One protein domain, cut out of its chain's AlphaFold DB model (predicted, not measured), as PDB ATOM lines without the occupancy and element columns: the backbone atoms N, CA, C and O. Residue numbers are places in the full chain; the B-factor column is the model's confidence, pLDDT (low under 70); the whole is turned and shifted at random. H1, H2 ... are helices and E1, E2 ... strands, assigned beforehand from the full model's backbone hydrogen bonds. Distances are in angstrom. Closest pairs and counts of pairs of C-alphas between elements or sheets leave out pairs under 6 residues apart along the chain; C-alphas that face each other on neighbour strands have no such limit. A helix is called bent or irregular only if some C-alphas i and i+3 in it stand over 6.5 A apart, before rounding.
ATOM      1  N   GLN A  74     241.125 214.645 200.236       96.88
ATOM      2  CA  GLN A  74     241.302 216.032 199.802       96.88
ATOM      3  C   GLN A  74     242.058 216.859 200.855       96.88
ATOM      4  O   GLN A  74     243.102 217.419 200.537       96.88
ATOM      5  N   GLU A  75     241.622 216.836 202.119       97.69
ATOM      6  CA  GLU A  75     242.284 217.549 203.225       97.69
ATOM      7  C   GLU A  75     243.746 217.116 203.395       97.69
ATOM      8  O   GLU A  75     244.645 217.942 203.562       97.69
ATOM      9  N   LYS A  76     244.010 215.806 203.308       97.94
ATOM     10  CA  LYS A  76     245.375 215.264 203.381       97.94
ATOM     11  C   LYS A  76     246.230 215.705 202.194       97.94
ATOM     12  O   LYS A  76     247.410 215.991 202.380       97.94
ATOM     13  N   THR A  77     245.641 215.794 201.002       97.69
ATOM     14  CA  THR A  77     246.314 216.309 199.799       97.69
ATOM     15  C   THR A  77     246.657 217.789 199.971       97.69
ATOM     16  O   THR A  77     247.781 218.192 199.678       97.69
ATOM     17  N   ASP A  78     245.737 218.589 200.518       98.06
ATOM     18  CA  ASP A  78     245.965 220.009 200.806       98.06
ATOM     19  C   ASP A  78     247.072 220.220 201.846       98.06
ATOM     20  O   ASP A  78     247.939 221.080 201.667       98.06
ATOM     21  N   CYS A  79     247.071 219.421 202.915       98.06
ATOM     22  CA  CYS A  79     248.096 219.452 203.957       98.06
ATOM     23  C   CYS A  79     249.478 219.070 203.404       98.06
ATOM     24  O   CYS A  79     250.452 219.800 203.604       98.06
ATOM     25  N   LEU A  80     249.557 217.967 202.651       97.31
ATOM     26  CA  LEU A  80     250.809 217.498 202.062       97.31
ATOM     27  C   LEU A  80     251.378 218.510 201.066       97.31
ATOM     28  O   LEU A  80     252.570 218.797 201.120       97.31
ATOM     29  N   ARG A  81     250.539 219.100 200.204       97.81
ATOM     30  CA  ARG A  81     250.977 220.154 199.280       97.81
ATOM     31  C   ARG A  81     251.595 221.327 200.037       97.81
ATOM     32  O   ARG A  81     252.714 221.700 199.721       97.81
ATOM     33  N   LYS A  82     250.899 221.877 201.044       97.44
ATOM     34  CA  LYS A  82     251.402 223.014 201.839       97.44
ATOM     35  C   LYS A  82     252.751 222.701 202.484       97.44
ATOM     36  O   LYS A  82     253.648 223.533 202.445       97.44
ATOM     37  N   LYS A  83     252.901 221.495 203.042       97.81
ATOM     38  CA  LYS A  83     254.169 221.057 203.630       97.81
ATOM     39  C   LYS A  83     255.285 220.993 202.584       97.81
ATOM     40  O   LYS A  83     256.346 221.556 202.807       97.81
ATOM     41  N   LEU A  84     255.025 220.379 201.429       96.44
ATOM     42  CA  LEU A  84     256.012 220.283 200.351       96.44
ATOM     43  C   LEU A  84     256.404 221.653 199.786       96.44
ATOM     44  O   LEU A  84     257.574 221.861 199.494       96.44
ATOM     45  N   GLU A  85     255.465 222.590 199.641       97.06
ATOM     46  CA  GLU A  85     255.791 223.948 199.187       97.06
ATOM     47  C   GLU A  85     256.691 224.687 200.179       97.06
ATOM     48  O   GLU A  85     257.627 225.358 199.754       97.06
ATOM     49  N   ASN A  86     256.439 224.532 201.482       96.75
ATOM     50  CA  ASN A  86     257.269 225.129 202.527       96.75
ATOM     51  C   ASN A  86     258.672 224.504 202.556       96.75
ATOM     52  O   ASN A  86     259.659 225.231 202.611       96.75
ATOM     53  N   ASP A  87     258.754 223.173 202.491       97.81
ATOM     54  CA  ASP A  87     260.019 222.436 202.586       97.81
ATOM     55  C   ASP A  87     260.894 222.636 201.332       97.81
ATOM     56  O   ASP A  87     262.119 222.691 201.428       97.81
ATOM     57  N   LEU A  88     260.280 222.743 200.147       95.44
ATOM     58  CA  LEU A  88     260.987 222.859 198.866       95.44
ATOM     59  C   LEU A  88     261.118 224.303 198.363       95.44
ATOM     60  O   LEU A  88     261.842 224.541 197.398       95.44
ATOM     61  N   ASN A  89     260.402 225.253 198.969       95.94
ATOM     62  CA  ASN A  89     260.302 226.648 198.532       95.94
ATOM     63  C   ASN A  89     259.912 226.805 197.043       95.94
ATOM     64  O   ASN A  89     260.402 227.683 196.330       95.94
ATOM     65  N   ILE A  90     259.024 225.934 196.554       93.88
ATOM     66  CA  ILE A  90     258.460 225.990 195.197       93.88
ATOM     67  C   ILE A  90     256.939 225.919 195.270       93.88
ATOM     68  O   ILE A  90     256.388 225.220 196.112       93.88
ATOM     69  N   LYS A  91     256.247 226.594 194.349       93.44
ATOM     70  CA  LYS A  91     254.799 226.413 194.173       93.44
ATOM     71  C   LYS A  91     254.537 225.150 193.364       93.44
ATOM     72  O   LYS A  91     255.143 224.970 192.306       93.44
ATOM     73  N   LEU A  92     253.615 224.308 193.818       94.38
ATOM     74  CA  LEU A  92     253.291 223.058 193.133       94.38
ATOM     75  C   LEU A  92     251.801 222.722 193.208       94.38
ATOM     76  O   LEU A  92     251.093 223.093 194.141       94.38
ATOM     77  N   THR A  93     251.335 221.961 192.221       96.62
ATOM     78  CA  THR A  93     250.038 221.285 192.279       96.62
ATOM     79  C   THR A  93     250.272 219.821 192.607       96.62
ATOM     80  O   THR A  93     251.090 219.162 191.968       96.62
ATOM     81  N   LEU A  94     249.527 219.308 193.580       97.56
ATOM     82  CA  LEU A  94     249.549 217.903 193.961       97.56
ATOM     83  C   LEU A  94     248.246 217.235 193.522       97.56
ATOM     84  O   LEU A  94     247.163 217.750 193.792       97.56
ATOM     85  N   MET A  95     248.349 216.078 192.871       97.50
ATOM     86  CA  MET A  95     247.205 215.275 192.445       97.50
ATOM     87  C   MET A  95     247.369 213.842 192.940       97.50
ATOM     88  O   MET A  95     248.432 213.245 192.777       97.50
ATOM     89  N   VAL A  96     246.303 213.282 193.506       96.88
ATOM     90  CA  VAL A  96     246.234 211.859 193.848       96.88
ATOM     91  C   VAL A  96     245.457 211.140 192.757       96.88
ATOM     92  O   VAL A  96     244.301 211.470 192.491       96.88
ATOM     93  N   VAL A  97     246.091 210.150 192.136       95.00
ATOM     94  CA  VAL A  97     245.537 209.395 191.010       95.00
ATOM     95  C   VAL A  97     245.409 207.928 191.395       95.00
ATOM     96  O   VAL A  97     246.332 207.342 191.953       95.00
ATOM     97  N   ASP A  98     244.266 207.337 191.067       91.19
ATOM     98  CA  ASP A  98     244.017 205.906 191.179       91.19
ATOM     99  C   ASP A  98     244.011 205.256 189.790       91.19
ATOM    100  O   ASP A  98     243.537 205.825 188.801       91.19
ATOM    101  N   SER A  99     244.528 204.033 189.727       87.38
ATOM    102  CA  SER A  99     244.564 203.220 188.509       87.38
ATOM    103  C   SER A  99     243.210 202.583 188.174       87.38
ATOM    104  O   SER A  99     243.012 202.090 187.053       87.38
ATOM    105  N   ASP A 100     242.262 202.635 189.119       87.69
ATOM    106  CA  ASP A 100     240.858 202.340 188.863       87.69
ATOM    107  C   ASP A 100     240.342 203.150 187.678       87.69
ATOM    108  O   ASP A 100     240.600 204.346 187.530       87.69
ATOM    109  N   ARG A 101     239.606 202.477 186.793       89.94
ATOM    110  CA  ARG A 101     239.229 203.077 185.517       89.94
ATOM    111  C   ARG A 101     237.992 203.958 185.643       89.94
ATOM    112  O   ARG A 101     236.961 203.565 186.198       89.94
ATOM    113  N   LEU A 102     238.115 205.115 185.011       94.62
ATOM    114  CA  LEU A 102     237.059 206.002 184.563       94.62
ATOM    115  C   LEU A 102     236.833 205.762 183.064       94.62
ATOM    116  O   LEU A 102     237.771 205.523 182.305       94.62
ATOM    117  N   TYR A 103     235.582 205.792 182.623       95.81
ATOM    118  CA  TYR A 103     235.169 205.535 181.249       95.81
ATOM    119  C   TYR A 103     234.637 206.817 180.609       95.81
ATOM    120  O   TYR A 103     233.553 207.284 180.951       95.81
ATOM    121  N   ILE A 104     235.393 207.366 179.658       96.00
ATOM    122  CA  ILE A 104     235.024 208.571 178.902       96.00
ATOM    123  C   ILE A 104     234.404 208.150 177.572       96.00
ATOM    124  O   ILE A 104     235.011 207.384 176.822       96.00
ATOM    125  N   SER A 105     233.201 208.621 177.260       95.50
ATOM    126  CA  SER A 105     232.577 208.392 175.956       95.50
ATOM    127  C   SER A 105     233.458 208.937 174.830       95.50
ATOM    128  O   SER A 105     233.927 210.070 174.873       95.50
ATOM    129  N   LYS A 106     233.677 208.134 173.786       91.94
ATOM    130  CA  LYS A 106     234.385 208.565 172.568       91.94
ATOM    131  C   LYS A 106     233.489 209.372 171.629       91.94
ATOM    132  O   LYS A 106     233.986 209.992 170.693       91.94
ATOM    133  N   ASN A 107     232.173 209.324 171.835       89.62
ATOM    134  CA  ASN A 107     231.227 210.063 171.013       89.62
ATOM    135  C   ASN A 107     231.113 211.497 171.536       89.62
ATOM    136  O   ASN A 107     230.526 211.715 172.592       89.62
ATOM    137  N   LYS A 108     231.607 212.468 170.761       81.50
ATOM    138  CA  LYS A 108     231.555 213.895 171.114       81.50
ATOM    139  C   LYS A 108     230.129 214.430 171.317       81.50
ATOM    140  O   LYS A 108     229.959 215.401 172.037       81.50
ATOM    141  N   LYS A 109     229.108 213.789 170.731       85.12
ATOM    142  CA  LYS A 109     227.694 214.163 170.931       85.12
ATOM    143  C   LYS A 109     227.134 213.720 172.289       85.12
ATOM    144  O   LYS A 109     226.084 214.198 172.692       85.12
ATOM    145  N   ILE A 110     227.803 212.791 172.976       84.38
ATOM    146  CA  ILE A 110     227.388 212.258 174.280       84.38
ATOM    147  C   ILE A 110     228.592 212.387 175.224       84.38
ATOM    148  O   ILE A 110     229.385 211.443 175.305       84.38
ATOM    149  N   PRO A 111     228.759 213.519 175.934       86.12
ATOM    150  CA  PRO A 111     229.917 213.788 176.793       86.12
ATOM    151  C   PRO A 111     229.835 213.039 178.137       86.12
ATOM    152  O   PRO A 111     230.072 213.593 179.205       86.12
ATOM    153  N   LEU A 112     229.470 211.757 178.101       94.12
ATOM    154  CA  LEU A 112     229.288 210.941 179.293       94.12
ATOM    155  C   LEU A 112     230.640 210.466 179.838       94.12
ATOM    156  O   LEU A 112     231.399 209.790 179.134       94.12
ATOM    157  N   LYS A 113     230.900 210.758 181.113       95.88
ATOM    158  CA  LYS A 113     232.060 210.275 181.870       95.88
ATOM    159  C   LYS A 113     231.569 209.513 183.092       95.88
ATOM    160  O   LYS A 113     230.876 210.075 183.936       95.88
ATOM    161  N   LEU A 114     231.918 208.234 183.175       96.12
ATOM    162  CA  LEU A 114     231.490 207.349 184.255       96.12
ATOM    163  C   LEU A 114     232.701 206.894 185.053       96.12
ATOM    164  O   LEU A 114     233.617 206.304 184.482       96.12
ATOM    165  N   SER A 115     232.700 207.090 186.364       94.56
ATOM    166  CA  SER A 115     233.755 206.565 187.226       94.56
ATOM    167  C   SER A 115     233.251 205.431 188.101       94.56
ATOM    168  O   SER A 115     232.095 205.386 188.536       94.56
ATOM    169  N   THR A 116     234.158 204.495 188.371       91.38
ATOM    170  CA  THR A 116     233.909 203.487 189.396       91.38
ATOM    171  C   THR A 116     234.102 204.066 190.787       91.38
ATOM    172  O   THR A 116     233.407 203.639 191.688       91.38
ATOM    173  N   ARG A 117     234.956 205.074 190.987       89.62
ATOM    174  CA  ARG A 117     235.162 205.728 192.288       89.62
ATOM    175  C   ARG A 117     234.754 207.195 192.263       89.62
ATOM    176  O   ARG A 117     234.715 207.816 191.201       89.62
ATOM    177  N   LYS A 118     234.496 207.759 193.447       91.19
ATOM    178  CA  LYS A 118     234.379 209.214 193.605       91.19
ATOM    179  C   LYS A 118     235.678 209.876 193.136       91.19
ATOM    180  O   LYS A 118     236.759 209.349 193.381       91.19
ATOM    181  N   THR A 119     235.539 211.001 192.453       94.69
ATOM    182  CA  THR A 119     236.623 211.762 191.824       94.69
ATOM    183  C   THR A 119     236.463 213.240 192.166       94.69
ATOM    184  O   THR A 119     235.368 213.669 192.530       94.69
ATOM    185  N   CYS A 120     237.542 214.012 192.050       94.94
ATOM    186  CA  CYS A 120     237.501 215.464 192.201       94.94
ATOM    187  C   CYS A 120     236.891 216.190 190.985       94.94
ATOM    188  O   CYS A 120     236.558 217.368 191.091       94.94
ATOM    189  N   CYS A 121     236.723 215.513 189.842       95.38
ATOM    190  CA  CYS A 121     236.130 216.100 188.640       95.38
ATOM    191  C   CYS A 121     234.599 216.177 188.740       95.38
ATOM    192  O   CYS A 121     233.927 215.156 188.905       95.38
ATOM    193  N   LYS A 122     234.030 217.375 188.568       92.31
ATOM    194  CA  LYS A 122     232.580 217.626 188.713       92.31
ATOM    195  C   LYS A 122     231.756 217.075 187.548       92.31
ATOM    196  O   LYS A 122     230.596 216.722 187.724       92.31
ATOM    197  N   THR A 123     232.351 216.985 186.360       93.50
ATOM    198  CA  THR A 123     231.701 216.488 185.133       93.50
ATOM    199  C   THR A 123     231.570 214.962 185.079       93.50
ATOM    200  O   THR A 123     231.055 214.422 184.100       93.50
ATOM    201  N   VAL A 124     232.051 214.244 186.098       95.81
ATOM    202  CA  VAL A 124     232.123 212.781 186.107       95.81
ATOM    203  C   VAL A 124     231.079 212.197 187.050       95.81
ATOM    204  O   VAL A 124     231.037 212.505 188.238       95.81
ATOM    205  N   LEU A 125     230.271 211.274 186.529       94.94
ATOM    206  CA  LEU A 125     229.253 210.579 187.303       94.94
ATOM    207  C   LEU A 125     229.821 209.295 187.926       94.94
ATOM    208  O   LEU A 125     230.175 208.343 187.225       94.94
ATOM    209  N   SER A 126     229.867 209.245 189.257       92.75
ATOM    210  CA  SER A 126     230.327 208.069 190.005       92.75
ATOM    211  C   SER A 126     229.190 207.067 190.212       92.75
ATOM    212  O   SER A 126     228.369 207.240 191.110       92.75
ATOM    213  N   LEU A 127     229.177 205.982 189.428       93.38
ATOM    214  CA  LEU A 127     228.150 204.923 189.500       93.38
ATOM    215  C   LEU A 127     228.670 203.586 190.049       93.38
ATOM    216  O   LEU A 127     227.970 202.572 189.990       93.38
ATOM    217  N   GLY A 128     229.908 203.538 190.549       91.81
ATOM    218  CA  GLY A 128     230.457 202.312 191.127       91.81
ATOM    219  C   GLY A 128     230.532 201.167 190.120       91.81
ATOM    220  O   GLY A 128     231.014 201.308 188.994       91.81
ATOM    221  N   PHE A 129     230.022 200.014 190.528       92.81
ATOM    222  CA  PHE A 129     229.953 198.792 189.744       92.81
ATOM    223  C   PHE A 129     229.188 198.969 188.425       92.81
ATOM    224  O   PHE A 129     229.583 198.386 187.415       92.81
ATOM    225  N   LEU A 130     228.161 199.824 188.376       94.31
ATOM    226  CA  LEU A 130     227.429 200.081 187.132       94.31
ATOM    227  C   LEU A 130     228.304 200.791 186.094       94.31
ATOM    228  O   LEU A 130     228.282 200.412 184.922       94.31
ATOM    229  N   ALA A 131     229.140 201.750 186.515       94.56
ATOM    230  CA  ALA A 131     230.117 202.379 185.623       94.56
ATOM    231  C   ALA A 131     231.086 201.340 185.044       94.56
ATOM    232  O   ALA A 131     231.374 201.366 183.846       94.56
ATOM    233  N   TYR A 132     231.539 200.389 185.872       94.62
ATOM    234  CA  TYR A 132     232.381 199.281 185.422       94.62
ATOM    235  C   TYR A 132     231.673 198.428 184.363       94.62
ATOM    236  O   TYR A 132     232.237 198.190 183.294       94.62
ATOM    237  N   LEU A 133     230.436 197.991 184.621       95.25
ATOM    238  CA  LEU A 133     229.677 197.169 183.675       95.25
ATOM    239  C   LEU A 133     229.473 197.881 182.338       95.25
ATOM    240  O   LEU A 133     229.861 197.348 181.297       95.25
ATOM    241  N   VAL A 134     228.917 199.095 182.362       95.00
ATOM    242  CA  VAL A 134     228.634 199.879 181.151       95.00
ATOM    243  C   VAL A 134     229.927 200.136 180.376       95.00
ATOM    244  O   VAL A 134     230.003 199.853 179.176       95.00
ATOM    245  N   GLY A 135     230.976 200.585 181.068       94.56
ATOM    246  CA  GLY A 135     232.273 200.873 180.467       94.56
ATOM    247  C   GLY A 135     232.923 199.655 179.808       94.56
ATOM    248  O   GLY A 135     233.489 199.762 178.717       94.56
ATOM    249  N   ARG A 136     232.821 198.471 180.428       94.56
ATOM    250  CA  ARG A 136     233.411 197.227 179.907       94.56
ATOM    251  C   ARG A 136     232.586 196.582 178.798       94.56
ATOM    252  O   ARG A 136     233.154 196.209 177.768       94.56
ATOM    253  N   ILE A 137     231.266 196.483 178.958       95.75
ATOM    254  CA  ILE A 137     230.364 195.909 177.943       95.75
ATOM    255  C   ILE A 137     230.480 196.719 176.644       95.75
ATOM    256  O   ILE A 137     230.750 196.169 175.563       95.75
ATOM    257  N   PHE A 138     230.415 198.047 176.765       94.31
ATOM    258  CA  PHE A 138     230.515 198.984 175.650       94.31
ATOM    259  C   PHE A 138     231.938 199.528 175.434       94.31
ATOM    260  O   PHE A 138     232.091 200.622 174.895       94.31
ATOM    261  N   ARG A 139     232.997 198.757 175.746       92.06
ATOM    262  CA  ARG A 139     234.412 199.203 175.654       92.06
ATOM    263  C   ARG A 139     234.835 199.849 174.331       92.06
ATOM    264  O   ARG A 139     235.813 200.579 174.286       92.06
ATOM    265  N   LYS A 140     234.148 199.553 173.221       93.25
ATOM    266  CA  LYS A 140     234.438 200.190 171.924       93.25
ATOM    267  C   LYS A 140     234.061 201.680 171.940       93.25
ATOM    268  O   LYS A 140     234.788 202.476 171.354       93.25
ATOM    269  N   ARG A 141     232.984 202.035 172.655       93.94
ATOM    270  CA  ARG A 141     232.417 203.389 172.788       93.94
ATOM    271  C   ARG A 141     233.040 204.215 173.911       93.94
ATOM    272  O   ARG A 141     232.896 205.428 173.887       93.94
ATOM    273  N   PHE A 142     233.746 203.588 174.850       95.06
ATOM    274  CA  PHE A 142     234.393 204.271 175.969       95.06
ATOM    275  C   PHE A 142     235.919 204.168 175.895       95.06
ATOM    276  O   PHE A 142     236.475 203.145 175.495       95.06
ATOM    277  N   LYS A 143     236.612 205.237 176.276       94.31
ATOM    278  CA  LYS A 143     238.051 205.280 176.524       94.31
ATOM    279  C   LYS A 143     238.280 205.104 178.034       94.31
ATOM    280  O   LYS A 143     237.826 205.958 178.797       94.31
ATOM    281  N   PRO A 144     238.943 204.022 178.479       93.69
ATOM    282  CA  PRO A 144     239.360 203.899 179.869       93.69
ATOM    283  C   PRO A 144     240.468 204.917 180.163       93.69
ATOM    284  O   PRO A 144     241.366 205.093 179.344       93.69
ATOM    285  N   THR A 145     240.372 205.570 181.314       94.94
ATOM    286  CA  THR A 145     241.259 206.642 181.787       94.94
ATOM    287  C   THR A 145     241.506 206.423 183.283       94.94
ATOM    288  O   THR A 145     240.629 205.874 183.958       94.94
ATOM    289  N   ALA A 146     242.680 206.772 183.806       94.69
ATOM    290  CA  ALA A 146     242.932 206.779 185.252       94.69
ATOM    291  C   ALA A 146     241.971 207.730 185.997       94.69
ATOM    292  O   ALA A 146     241.464 208.692 185.414       94.69
ATOM    293  N   THR A 147     241.697 207.453 187.274       95.31
ATOM    294  CA  THR A 147     240.740 208.237 188.068       95.31
ATOM    295  C   THR A 147     241.478 209.229 188.975       95.31
ATOM    296  O   THR A 147     242.120 208.802 189.934       95.31
ATOM    297  N   PRO A 148     241.372 210.548 188.745       96.69
ATOM    298  CA  PRO A 148     241.885 211.545 189.680       96.69
ATOM    299  C   PRO A 148     240.983 211.581 190.921       96.69
ATOM    300  O   PRO A 148     239.781 211.829 190.821       96.69
ATOM    301  N   LEU A 149     241.532 211.291 192.096       96.19
ATOM    302  CA  LEU A 149     240.763 211.240 193.341       96.19
ATOM    303  C   LEU A 149     240.731 212.590 194.062       96.19
ATOM    304  O   LEU A 149     239.699 212.948 194.623       96.19
ATOM    305  N   ALA A 150     241.848 213.318 194.048       97.19
ATOM    306  CA  ALA A 150     242.004 214.608 194.715       97.19
ATOM    307  C   ALA A 150     243.025 215.477 193.977       97.19
ATOM    308  O   ALA A 150     243.958 214.957 193.356       97.19
ATOM    309  N   ILE A 151     242.866 216.794 194.074       97.44
ATOM    310  CA  ILE A 151     243.806 217.773 193.525       97.44
ATOM    311  C   ILE A 151     243.895 218.987 194.450       97.44
ATOM    312  O   ILE A 151     242.881 219.453 194.962       97.44
ATOM    313  N   SER A 152     245.102 219.497 194.668       97.75
ATOM    314  CA  SER A 152     245.369 220.694 195.464       97.75
ATOM    315  C   SER A 152     246.360 221.599 194.741       97.75
ATOM    316  O   SER A 152     247.347 221.104 194.197       97.75
ATOM    317  N   GLY A 153     246.140 222.915 194.773       95.31
ATOM    318  CA  GLY A 153     247.012 223.915 194.149       95.31
ATOM    319  C   GLY A 153     246.297 224.691 193.045       95.31
ATOM    320  O   GLY A 153     245.175 225.156 193.239       95.31
ATOM    321  N   ARG A 154     246.954 224.857 191.891       93.62
ATOM    322  CA  ARG A 154     246.379 225.554 190.728       93.62
ATOM    323  C   ARG A 154     245.074 224.889 190.273       93.62
ATOM    324  O   ARG A 154     244.985 223.665 190.213       93.62
ATOM    325  N   ASN A 155     244.111 225.716 189.870       91.94
ATOM    326  CA  ASN A 155     242.880 225.258 189.236       91.94
ATOM    327  C   ASN A 155     243.147 224.796 187.799       91.94
ATOM    328  O   ASN A 155     243.707 225.542 186.993       91.94
ATOM    329  N   PHE A 156     242.699 223.584 187.497       94.00
ATOM    330  CA  PHE A 156     242.693 222.990 186.164       94.00
ATOM    331  C   PHE A 156     241.251 222.680 185.768       94.00
ATOM    332  O   PHE A 156     240.411 222.401 186.629       94.00
ATOM    333  N   SER A 157     240.960 222.705 184.473       95.38
ATOM    334  CA  SER A 157     239.705 222.161 183.956       95.38
ATOM    335  C   SER A 157     239.649 220.644 184.155       95.38
ATOM    336  O   SER A 157     240.677 219.966 184.186       95.38
ATOM    337  N   ASP A 158     238.443 220.077 184.232       95.19
ATOM    338  CA  ASP A 158     238.274 218.623 184.368       95.19
ATOM    339  C   ASP A 158     238.981 217.839 183.246       95.19
ATOM    340  O   ASP A 158     239.487 216.746 183.486       95.19
ATOM    341  N   GLU A 159     239.049 218.382 182.025       94.38
ATOM    342  CA  GLU A 159     239.744 217.725 180.907       94.38
ATOM    343  C   GLU A 159     241.266 217.706 181.086       94.38
ATOM    344  O   GLU A 159     241.908 216.690 180.800       94.38
ATOM    345  N   GLU A 160     241.850 218.793 181.594       95.56
ATOM    346  CA  GLU A 160     243.276 218.843 181.928       95.56
ATOM    347  C   GLU A 160     243.600 217.855 183.049       95.56
ATOM    348  O   GLU A 160     244.546 217.077 182.922       95.56
ATOM    349  N   VAL A 161     242.780 217.811 184.106       96.75
ATOM    350  CA  VAL A 161     242.960 216.879 185.230       96.75
ATOM    351  C   VAL A 161     242.931 215.426 184.748       96.75
ATOM    352  O   VAL A 161     243.829 214.650 185.075       96.75
ATOM    353  N   LEU A 162     241.941 215.055 183.929       96.31
ATOM    354  CA  LEU A 162     241.827 213.704 183.368       96.31
ATOM    355  C   LEU A 162     243.005 213.354 182.450       96.31
ATOM    356  O   LEU A 162     243.476 212.215 182.449       96.31
ATOM    357  N   THR A 163     243.496 214.327 181.681       95.69
ATOM    358  CA  THR A 163     244.643 214.143 180.785       95.69
ATOM    359  C   THR A 163     245.931 213.920 181.573       95.69
ATOM    360  O   THR A 163     246.646 212.953 181.307       95.69
ATOM    361  N   ILE A 164     246.200 214.758 182.578       96.19
ATOM    362  CA  ILE A 164     247.369 214.637 183.458       96.19
ATOM    363  C   ILE A 164     247.341 213.296 184.200       96.19
ATOM    364  O   ILE A 164     248.350 212.589 184.211       96.19
ATOM    365  N   ALA A 165     246.185 212.907 184.751       96.38
ATOM    366  CA  ALA A 165     246.024 211.642 185.464       96.38
ATOM    367  C   ALA A 165     246.352 210.425 184.582       96.38
ATOM    368  O   ALA A 165     247.059 209.513 185.008       96.38
ATOM    369  N   GLU A 166     245.882 210.420 183.333       95.94
ATOM    370  CA  GLU A 166     246.155 209.332 182.390       95.94
ATOM    371  C   GLU A 166     247.618 209.279 181.947       95.94
ATOM    372  O   GLU A 166     248.174 208.189 181.809       95.94
ATOM    373  N   ILE A 167     248.252 210.433 181.720       95.12
ATOM    374  CA  ILE A 167     249.685 210.492 181.396       95.12
ATOM    375  C   ILE A 167     250.495 209.936 182.569       95.12
ATOM    376  O   ILE A 167     251.353 209.074 182.362       95.12
ATOM    377  N   ALA A 168     250.182 210.366 183.794       95.12
ATOM    378  CA  ALA A 168     250.861 209.905 184.996       95.12
ATOM    379  C   ALA A 168     250.708 208.386 185.210       95.12
ATOM    380  O   ALA A 168     251.712 207.706 185.419       95.12
ATOM    381  N   ASP A 169     249.495 207.823 185.087       93.88
ATOM    382  CA  ASP A 169     249.270 206.368 185.222       93.88
ATOM    383  C   ASP A 169     250.055 205.564 184.177       93.88
ATOM    384  O   ASP A 169     250.606 204.508 184.491       93.88
ATOM    385  N   ARG A 170     250.151 206.065 182.938       92.31
ATOM    386  CA  ARG A 170     250.906 205.390 181.872       92.31
ATOM    387  C   ARG A 170     252.403 205.364 182.138       92.31
ATOM    388  O   ARG A 170     253.014 204.319 181.941       92.31
ATOM    389  N   VAL A 171     252.977 206.491 182.564       93.00
ATOM    390  CA  VAL A 171     254.419 206.601 182.842       93.00
ATOM    391  C   VAL A 171     254.800 205.795 184.082       93.00
ATOM    392  O   VAL A 171     255.826 205.121 184.072       93.00
ATOM    393  N   ARG A 172     253.952 205.803 185.119       91.38
ATOM    394  CA  ARG A 172     254.143 205.004 186.340       91.38
ATOM    395  C   ARG A 172     254.283 203.507 186.050       91.38
ATOM    396  O   ARG A 172     255.039 202.813 186.728       91.38
ATOM    397  N   GLY A 173     253.542 203.005 185.063       87.50
ATOM    398  CA  GLY A 173     253.511 201.585 184.730       87.50
ATOM    399  C   GLY A 173     252.793 200.738 185.788       87.50
ATOM    400  O   GLY A 173     252.004 201.237 186.590       87.50
TER     401      GLY A 173
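Overview. This is residues 74 to 173 of the 214 residues of an uncharacterized protein of Candidatus Bathyarchaeota archaeon (UniProt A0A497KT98). Long, bent strands E1 and E3 and short E2 form a strongly twisted sheet; H3 crosses one face, H1 and H2 cover opposite ends of the other. The printed part has 100 residues with H1, E1, E2, H2, E3, H3 in order; the class is mixed and sheet E2 E1 E3 antiparallel. It is compact, radius of gyration of the C-alphas 14.7 A, spanning 47 by 26 by 22 A.

Along the chain. E1 is residues 94 to 105, 26.5 A; E3, 142 to 152, 27.8 A; E2, 113 to 115; H2, 129 to 137. H1, residues 74 to 88, begins at C-alpha (241.302, 216.032, 199.802); H3, 158 to 172, ends at (254.143, 205.004, 186.340).

Arrangement. Between E1 and E3, N 96 and O 150 are 2.9 A apart, within hydrogen-bond range, as is every helix O i to N i+4 pair. The closest C-alphas of E3 and H3 are Ala 146 and Glu 166, 5.0 A.

Size, cuts and confidence. The printed part has no cut, a long link E2 to H2, and no residue under pLDDT 70.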